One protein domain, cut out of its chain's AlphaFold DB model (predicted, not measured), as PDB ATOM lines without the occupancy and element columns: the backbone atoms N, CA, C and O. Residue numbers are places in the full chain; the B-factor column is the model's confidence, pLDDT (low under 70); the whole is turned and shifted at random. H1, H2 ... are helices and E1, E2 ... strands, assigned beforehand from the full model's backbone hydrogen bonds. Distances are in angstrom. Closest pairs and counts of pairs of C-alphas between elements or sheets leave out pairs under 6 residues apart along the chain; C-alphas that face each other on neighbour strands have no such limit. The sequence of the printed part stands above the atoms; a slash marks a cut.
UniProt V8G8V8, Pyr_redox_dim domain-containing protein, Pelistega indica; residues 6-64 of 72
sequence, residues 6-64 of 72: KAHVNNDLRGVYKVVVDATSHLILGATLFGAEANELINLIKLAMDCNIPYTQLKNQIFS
ATOM      1  N   LYS A   6     177.776 132.645 172.645       90.25
ATOM      2  CA  LYS A   6     178.076 132.663 171.206       90.25
ATOM      3  C   LYS A   6     178.840 133.919 170.773       90.25
ATOM      4  O   LYS A   6     179.738 133.831 169.941       90.25
ATOM      5  N   ALA A   7     178.537 135.071 171.368       88.94
ATOM      6  CA  ALA A   7     179.227 136.328 171.082       88.94
ATOM      7  C   ALA A   7     180.702 136.299 171.529       88.94
ATOM      8  O   ALA A   7     181.563 136.832 170.831       88.94
ATOM      9  N   HIS A   8     181.011 135.608 172.638       89.50
ATOM     10  CA  HIS A   8     182.396 135.356 173.060       89.50
ATOM     11  C   HIS A   8     183.132 134.473 172.055       89.50
ATOM     12  O   HIS A   8     184.258 134.786 171.679       89.50
ATOM     13  N   VAL A   9     182.491 133.398 171.580       90.75
ATOM     14  CA  VAL A   9     183.078 132.505 170.566       90.75
ATOM     15  C   VAL A   9     183.350 133.254 169.260       90.75
ATOM     16  O   VAL A   9     184.400 133.072 168.652       90.75
ATOM     17  N   ASN A  10     182.434 134.133 168.852       90.44
ATOM     18  CA  ASN A  10     182.577 134.945 167.645       90.44
ATOM     19  C   ASN A  10     183.544 136.135 167.819       90.44
ATOM     20  O   ASN A  10     183.808 136.841 166.849       90.44
ATOM     21  N   ASN A  11     184.055 136.367 169.033       90.56
ATOM     22  CA  ASN A  11     184.870 137.526 169.398       90.56
ATOM     23  C   ASN A  11     184.205 138.882 169.057       90.56
ATOM     24  O   ASN A  11     184.885 139.861 168.749       90.56
ATOM     25  N   ASP A  12     182.869 138.942 169.114       90.06
ATOM     26  CA  ASP A  12     182.079 140.160 168.910       90.06
ATOM     27  C   ASP A  12     181.015 140.284 170.000       90.06
ATOM     28  O   ASP A  12     179.903 139.780 169.877       90.06
ATOM     29  N   LEU A  13     181.379 140.964 171.086       89.00
ATOM     30  CA  LEU A  13     180.530 141.166 172.263       89.00
ATOM     31  C   LEU A  13     179.602 142.378 172.147       89.00
ATOM     32  O   LEU A  13     178.908 142.721 173.107       89.00
ATOM     33  N   ARG A  14     179.613 143.081 171.011       89.50
ATOM     34  CA  ARG A  14     178.784 144.270 170.832       89.50
ATOM     35  C   ARG A  14     177.343 143.830 170.636       89.50
ATOM     36  O   ARG A  14     176.997 143.200 169.642       89.50
ATOM     37  N   GLY A  15     176.490 144.213 171.571       89.38
ATOM     38  CA  GLY A  15     175.078 143.901 171.471       89.38
ATOM     39  C   GLY A  15     174.321 144.208 172.747       89.38
ATOM     40  O   GLY A  15     174.897 144.311 173.828       89.38
ATOM     41  N   VAL A  16     173.013 144.376 172.609       91.62
ATOM     42  CA  VAL A  16     172.075 144.436 173.726       91.62
ATOM     43  C   VAL A  16     170.702 144.008 173.240       91.62
ATOM     44  O   VAL A  16     170.214 144.496 172.217       91.62
ATOM     45  N   TYR A  17     170.076 143.095 173.977       93.06
ATOM     46  CA  TYR A  17     168.692 142.697 173.753       93.06
ATOM     47  C   TYR A  17     167.843 143.295 174.870       93.06
ATOM     48  O   TYR A  17     168.165 143.184 176.053       93.06
ATOM     49  N   LYS A  18     166.768 143.977 174.485       94.75
ATOM     50  CA  LYS A  18     165.814 144.588 175.403       94.75
ATOM     51  C   LYS A  18     164.412 144.227 174.956       94.75
ATOM     52  O   LYS A  18     164.041 144.497 173.818       94.75
ATOM     53  N   VAL A  19     163.622 143.692 175.873       95.81
ATOM     54  CA  VAL A  19     162.209 143.380 175.656       95.81
ATOM     55  C   VAL A  19     161.388 144.169 176.672       95.81
ATOM     56  O   VAL A  19     161.758 144.258 177.842       95.81
ATOM     57  N   VAL A  20     160.305 144.787 176.214       97.25
ATOM     58  CA  VAL A  20     159.328 145.480 177.056       97.25
ATOM     59  C   VAL A  20     158.099 144.593 177.149       97.25
ATOM     60  O   VAL A  20     157.569 144.156 176.127       97.25
ATOM     61  N   VAL A  21     157.657 144.324 178.372       97.94
ATOM     62  CA  VAL A  21     156.532 143.431 178.656       97.94
ATOM     63  C   VAL A  21     155.488 144.148 179.493       97.94
ATOM     64  O   VAL A  21     155.814 145.044 180.275       97.94
ATOM     65  N   ASP A  22     154.241 143.730 179.342       97.94
ATOM     66  CA  ASP A  22     153.168 144.130 180.233       97.94
ATOM     67  C   ASP A  22     153.295 143.393 181.576       97.94
ATOM     68  O   ASP A  22     153.493 142.174 181.631       97.94
ATOM     69  N   ALA A  23     153.205 144.137 182.678       96.81
ATOM     70  CA  ALA A  23     153.480 143.602 184.009       96.81
ATOM     71  C   ALA A  23     152.406 142.618 184.501       96.81
ATOM     72  O   ALA A  23     152.708 141.765 185.334       96.81
ATOM     73  N   THR A  24     151.173 142.731 184.001       97.06
ATOM     74  CA  THR A  24     150.027 141.943 184.470       97.06
ATOM     75  C   THR A  24     149.770 140.729 183.585       97.06
ATOM     76  O   THR A  24     149.593 139.625 184.088       97.06
ATOM     77  N   SER A  25     149.756 140.919 182.267       96.88
ATOM     78  CA  SER A  25     149.474 139.875 181.273       96.88
ATOM     79  C   SER A  25     150.713 139.101 180.827       96.88
ATOM     80  O   SER A  25     150.584 138.049 180.205       96.88
ATOM     81  N   HIS A  26     151.915 139.610 181.125       97.38
ATOM     82  CA  HIS A  26     153.194 139.048 180.678       97.38
ATOM     83  C   HIS A  26     153.352 138.970 179.151       97.38
ATOM     84  O   HIS A  26     154.236 138.268 178.652       97.38
ATOM     85  N   LEU A  27     152.533 139.703 178.398       98.25
ATOM     86  CA  LEU A  27     152.661 139.808 176.949       98.25
ATOM     87  C   LEU A  27     153.793 140.761 176.569       98.25
ATOM     88  O   LEU A  27     154.103 141.720 177.281       98.25
ATOM     89  N   ILE A  28     154.415 140.493 175.425       98.19
ATOM     90  CA  ILE A  28     155.470 141.339 174.873       98.19
ATOM     91  C   ILE A  28     154.825 142.550 174.192       98.19
ATOM     92  O   ILE A  28     154.018 142.402 173.279       98.19
ATOM     93  N   LEU A  29     155.214 143.752 174.620       97.81
ATOM     94  CA  LEU A  29     154.775 145.024 174.035       97.81
ATOM     95  C   LEU A  29     155.713 145.487 172.913       97.81
ATOM     96  O   LEU A  29     155.300 146.194 171.997       97.81
ATOM     97  N   GLY A  30     156.982 145.087 172.977       96.88
ATOM     98  CA  GLY A  30     157.967 145.358 171.940       96.88
ATOM     99  C   GLY A  30     159.362 144.891 172.333       96.88
ATOM    100  O   GLY A  30     159.618 144.544 173.487       96.88
ATOM    101  N   ALA A  31     160.280 144.901 171.372       97.19
ATOM    102  CA  ALA A  31     161.670 144.537 171.603       97.19
ATOM    103  C   ALA A  31     162.631 145.359 170.744       97.19
ATOM    104  O   ALA A  31     162.279 145.885 169.689       97.19
ATOM    105  N   THR A  32     163.869 145.458 171.206       96.44
ATOM    106  CA  THR A  32     165.002 146.020 170.479       96.44
ATOM    107  C   THR A  32     166.161 145.055 170.629       96.44
ATOM    108  O   THR A  32     166.598 144.775 171.746       96.44
ATOM    109  N   LEU A  33     166.638 144.531 169.505       94.88
ATOM    110  CA  LEU A  33     167.787 143.642 169.448       94.88
ATOM    111  C   LEU A  33     168.885 144.350 168.660       94.88
ATOM    112  O   LEU A  33     168.687 144.733 167.509       94.88
ATOM    113  N   PHE A  34     170.041 144.513 169.286       93.00
ATOM    114  CA  PHE A  34     171.259 144.980 168.641       93.00
ATOM    115  C   PHE A  34     172.338 143.919 168.843       93.00
ATOM    116  O   PHE A  34     172.553 143.485 169.972       93.00
ATOM    117  N   GLY A  35     172.993 143.485 167.769       90.88
ATOM    118  CA  GLY A  35     174.025 142.446 167.804       90.88
ATOM    119  C   GLY A  35     173.942 141.514 166.597       90.88
ATOM    120  O   GLY A  35     173.092 141.690 165.720       90.88
ATOM    121  N   ALA A  36     174.826 140.518 166.556       91.44
ATOM    122  CA  ALA A  36     174.798 139.484 165.525       91.44
ATOM    123  C   ALA A  36     173.446 138.746 165.518       91.44
ATOM    124  O   ALA A  36     172.842 138.540 166.572       91.44
ATOM    125  N   GLU A  37     172.975 138.375 164.323       93.31
ATOM    126  CA  GLU A  37     171.738 137.605 164.086       93.31
ATOM    127  C   GLU A  37     170.431 138.290 164.552       93.31
ATOM    128  O   GLU A  37     169.350 137.707 164.474       93.31
ATOM    129  N   ALA A  38     170.478 139.562 164.973       93.62
ATOM    130  CA  ALA A  38     169.297 140.300 165.435       93.62
ATOM    131  C   ALA A  38     168.172 140.375 164.382       93.62
ATOM    132  O   ALA A  38     166.993 140.364 164.735       93.62
ATOM    133  N   ASN A  39     168.530 140.419 163.096       94.19
ATOM    134  CA  ASN A  39     167.605 140.434 161.959       94.19
ATOM    135  C   ASN A  39     166.781 139.143 161.825       94.19
ATOM    136  O   ASN A  39     165.673 139.190 161.295       94.19
ATOM    137  N   GLU A  40     167.294 138.009 162.299       94.75
ATOM    138  CA  GLU A  40     166.560 136.742 162.300       94.75
ATOM    139  C   GLU A  40     165.804 136.555 163.617       94.75
ATOM    140  O   GLU A  40     164.618 136.225 163.616       94.75
ATOM    141  N   LEU A  41     166.458 136.857 164.741       94.81
ATOM    142  CA  LEU A  41     165.895 136.692 166.081       94.81
ATOM    143  C   LEU A  41     164.669 137.575 166.342       94.81
ATOM    144  O   LEU A  41     163.736 137.147 167.025       94.81
ATOM    145  N   ILE A  42     164.615 138.781 165.766       96.94
ATOM    146  CA  ILE A  42     163.450 139.665 165.904       96.94
ATOM    147  C   ILE A  42     162.159 139.020 165.373       96.94
ATOM    148  O   ILE A  42     161.079 139.282 165.907       96.94
ATOM    149  N   ASN A  43     162.253 138.121 164.384       96.69
ATOM    150  CA  ASN A  43     161.087 137.433 163.829       96.69
ATOM    151  C   ASN A  43     160.464 136.454 164.835       96.69
ATOM    152  O   ASN A  43     159.244 136.300 164.845       96.69
ATOM    153  N   LEU A  44     161.263 135.845 165.723       95.62
ATOM    154  CA  LEU A  44     160.733 134.986 166.786       95.62
ATOM    155  C   LEU A  44     159.928 135.800 167.805       95.62
ATOM    156  O   LEU A  44     158.839 135.390 168.203       95.62
ATOM    157  N   ILE A  45     160.430 136.980 168.183       96.56
ATOM    158  CA  ILE A  45     159.692 137.901 169.058       96.56
ATOM    159  C   ILE A  45     158.383 138.329 168.395       96.56
ATOM    160  O   ILE A  45     157.336 138.315 169.039       96.56
ATOM    161  N   LYS A  46     158.422 138.667 167.101       97.75
ATOM    162  CA  LYS A  46     157.222 139.051 166.354       97.75
ATOM    163  C   LYS A  46     156.184 137.926 166.323       97.75
ATOM    164  O   LYS A  46     155.019 138.186 166.610       97.75
ATOM    165  N   LEU A  47     156.605 136.685 166.072       97.31
ATOM    166  CA  LEU A  47     155.726 135.516 166.132       97.31
ATOM    167  C   LEU A  47     155.088 135.357 167.520       97.31
ATOM    168  O   LEU A  47     153.883 135.133 167.622       97.31
ATOM    169  N   ALA A  48     155.868 135.517 168.592       97.12
ATOM    170  CA  ALA A  48     155.345 135.452 169.953       97.12
ATOM    171  C   ALA A  48     154.304 136.550 170.230       97.12
ATOM    172  O   ALA A  48     153.268 136.269 170.829       97.12
ATOM    173  N   MET A  49     154.538 137.775 169.747       97.75
ATOM    174  CA  MET A  49     153.568 138.871 169.843       97.75
ATOM    175  C   MET A  49     152.275 138.553 169.079       97.75
ATOM    176  O   MET A  49     151.190 138.718 169.630       97.75
ATOM    177  N   ASP A  50     152.378 138.051 167.844       98.25
ATOM    178  CA  ASP A  50     151.216 137.732 166.999       98.25
ATOM    179  C   ASP A  50     150.362 136.600 167.577       98.25
ATOM    180  O   ASP A  50     149.133 136.625 167.492       98.25
ATOM    181  N   CYS A  51     151.003 135.624 168.219       97.94
ATOM    182  CA  CYS A  51     150.327 134.510 168.873       97.94
ATOM    183  C   CYS A  51     149.914 134.799 170.329       97.94
ATOM    184  O   CYS A  51     149.388 133.899 170.979       97.94
ATOM    185  N   ASN A  52     150.128 136.016 170.849       97.25
ATOM    186  CA  ASN A  52     149.900 136.374 172.258       97.25
ATOM    187  C   ASN A  52     150.584 135.407 173.246       97.25
ATOM    188  O   ASN A  52     150.027 135.034 174.279       97.25
ATOM    189  N   ILE A  53     151.802 134.986 172.911       97.44
ATOM    190  CA  ILE A  53     152.630 134.120 173.746       97.44
ATOM    191  C   ILE A  53     153.258 134.972 174.863       97.44
ATOM    192  O   ILE A  53     153.934 135.963 174.564       97.44
ATOM    193  N   PRO A  54     153.075 134.620 176.150       96.88
ATOM    194  CA  PRO A  54     153.722 135.334 177.242       96.88
ATOM    195  C   PRO A  54     155.245 135.175 177.174       96.88
ATOM    196  O   PRO A  54     155.761 134.106 176.843       96.88
ATOM    197  N   TYR A  55     155.991 136.214 177.560       96.44
ATOM    198  CA  TYR A  55     157.461 136.205 177.482       96.44
ATOM    199  C   TYR A  55     158.095 135.066 178.302       96.44
ATOM    200  O   TYR A  55     159.195 134.603 178.000       96.44
ATOM    201  N   THR A  56     157.395 134.593 179.337       96.31
ATOM    202  CA  THR A  56     157.825 133.482 180.192       96.31
ATOM    203  C   THR A  56     157.979 132.177 179.416       96.31
ATOM    204  O   THR A  56     158.823 131.363 179.785       96.31
ATOM    205  N   GLN A  57     157.219 131.979 178.334       95.69
ATOM    206  CA  GLN A  57     157.368 130.814 177.465       95.69
ATOM    207  C   GLN A  57     158.694 130.853 176.706       95.69
ATOM    208  O   GLN A  57     159.389 129.843 176.700       95.69
ATOM    209  N   LEU A  58     159.084 132.009 176.153       93.50
ATOM    210  CA  LEU A  58     160.392 132.175 175.510       93.50
ATOM    211  C   LEU A  58     161.525 132.020 176.529       93.50
ATOM    212  O   LEU A  58     162.444 131.249 176.301       93.50
ATOM    213  N   LYS A  59     161.415 132.660 177.699       92.25
ATOM    214  CA  LYS A  59     162.417 132.560 178.773       92.25
ATOM    215  C   LYS A  59     162.673 131.118 179.235       92.25
ATOM    216  O   LYS A  59     163.793 130.773 179.593       92.25
ATOM    217  N   ASN A  60     161.625 130.296 179.286       93.88
ATOM    218  CA  ASN A  60     161.708 128.909 179.749       93.88
ATOM    219  C   ASN A  60     161.906 127.908 178.599       93.88
ATOM    220  O   ASN A  60     161.944 126.699 178.841       93.88
ATOM    221  N   GLN A  61     161.991 128.382 177.357       92.94
ATOM    222  CA  GLN A  61     162.215 127.537 176.197       92.94
ATOM    223  C   GLN A  61     163.646 126.998 176.200       92.94
ATOM    224  O   GLN A  61     164.596 127.663 176.608       92.94
ATOM    225  N   ILE A  62     163.812 125.777 175.694       93.75
ATOM    226  CA  ILE A  62     165.137 125.221 175.440       93.75
ATOM    227  C   ILE A  62     165.671 125.846 174.150       93.75
ATOM    228  O   ILE A  62     165.189 125.538 173.058       93.75
ATOM    229  N   PHE A  63     166.682 126.701 174.284       92.44
ATOM    230  CA  PHE A  63     167.498 127.156 173.163       92.44
ATOM    231  C   PHE A  63     168.724 126.264 173.003       92.44
ATOM    232  O   PHE A  63     169.278 125.746 173.977       92.44
ATOM    233  N   SER A  64     169.162 126.078 171.760       93.12
ATOM    234  CA  SER A  64     170.440 125.428 171.488       93.12
ATOM    235  C   SER A  64     171.570 126.247 172.106       93.12
ATOM    236  O   SER A  64     171.668 127.450 171.869       93.12
TER     237      SER A  64
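AT A GLANCE: This is residues 6 to 64 of the 72 residues of the protein "Pyr_redox_dim domain-containing protein" of Pelistega indica (UniProt V8G8V8). A long two-strand hairpin, E1 and E2, has the helix H2 folded back along E2, while short H3 packs near the hairpin's turn end through Tyr 55 and short H1 lies off the other end. Residues 59 to 64 stick out as a free tail. The printed part has 59 residues with three named helices and two named strands, in the order H1, E1, E2, H2, H3; the sheet, E1 - E2, is antiparallel and the class is mixed, helices and strands. It is only just compact, close to loose, with a radius of gyration of the C-alphas of 12.5 A, and elongated, spanning 38 by 21 by 18 A.

IN THESE COORDINATES: H1 is residues 6 to 9, with C-alpha 6 at (178.076, 132.663, 171.206). E1, residues 16 to 21, is 16.3 A long, and E2, residues 28 to 34, is 17.4 A. H2, residues 38 to 50, is 18.3 A. H3, residues 55 to 59, ends with C-alpha 59 at (162.417, 132.560, 178.773).

HOW THE PARTS SIT: E1 and E2 form a hairpin at 174 degrees, with N 16 and O 34 at 2.8 A and N 32 and O 18 at 2.8 A, within hydrogen-bond range. The closest C-alphas of E2 and H2 are those of Ile 28 and Met 49, 5.9 A. E1 and H2 are apart. The closest C-alphas of E2 and H3 are those of Ile 28 and Tyr 55, 6.1 A. H2 and H3 are close but not clearly touching, Ala 48 and Tyr 55 having the closest C-alphas, 7.9 A. H1 is apart from E2, H2 and H3. Every O i to N i+4 pair is within hydrogen-bond range in H3, 6 of 9 in H2, and H1 is too short for one.

THE WHOLE: The C-alphas of Asn 11 and Thr 24, the two farthest apart, are 38.2 A apart. The printed part has no cut, and no link is long. The mean pLDDT of the printed part is 94.6, and no printed residue is under 70.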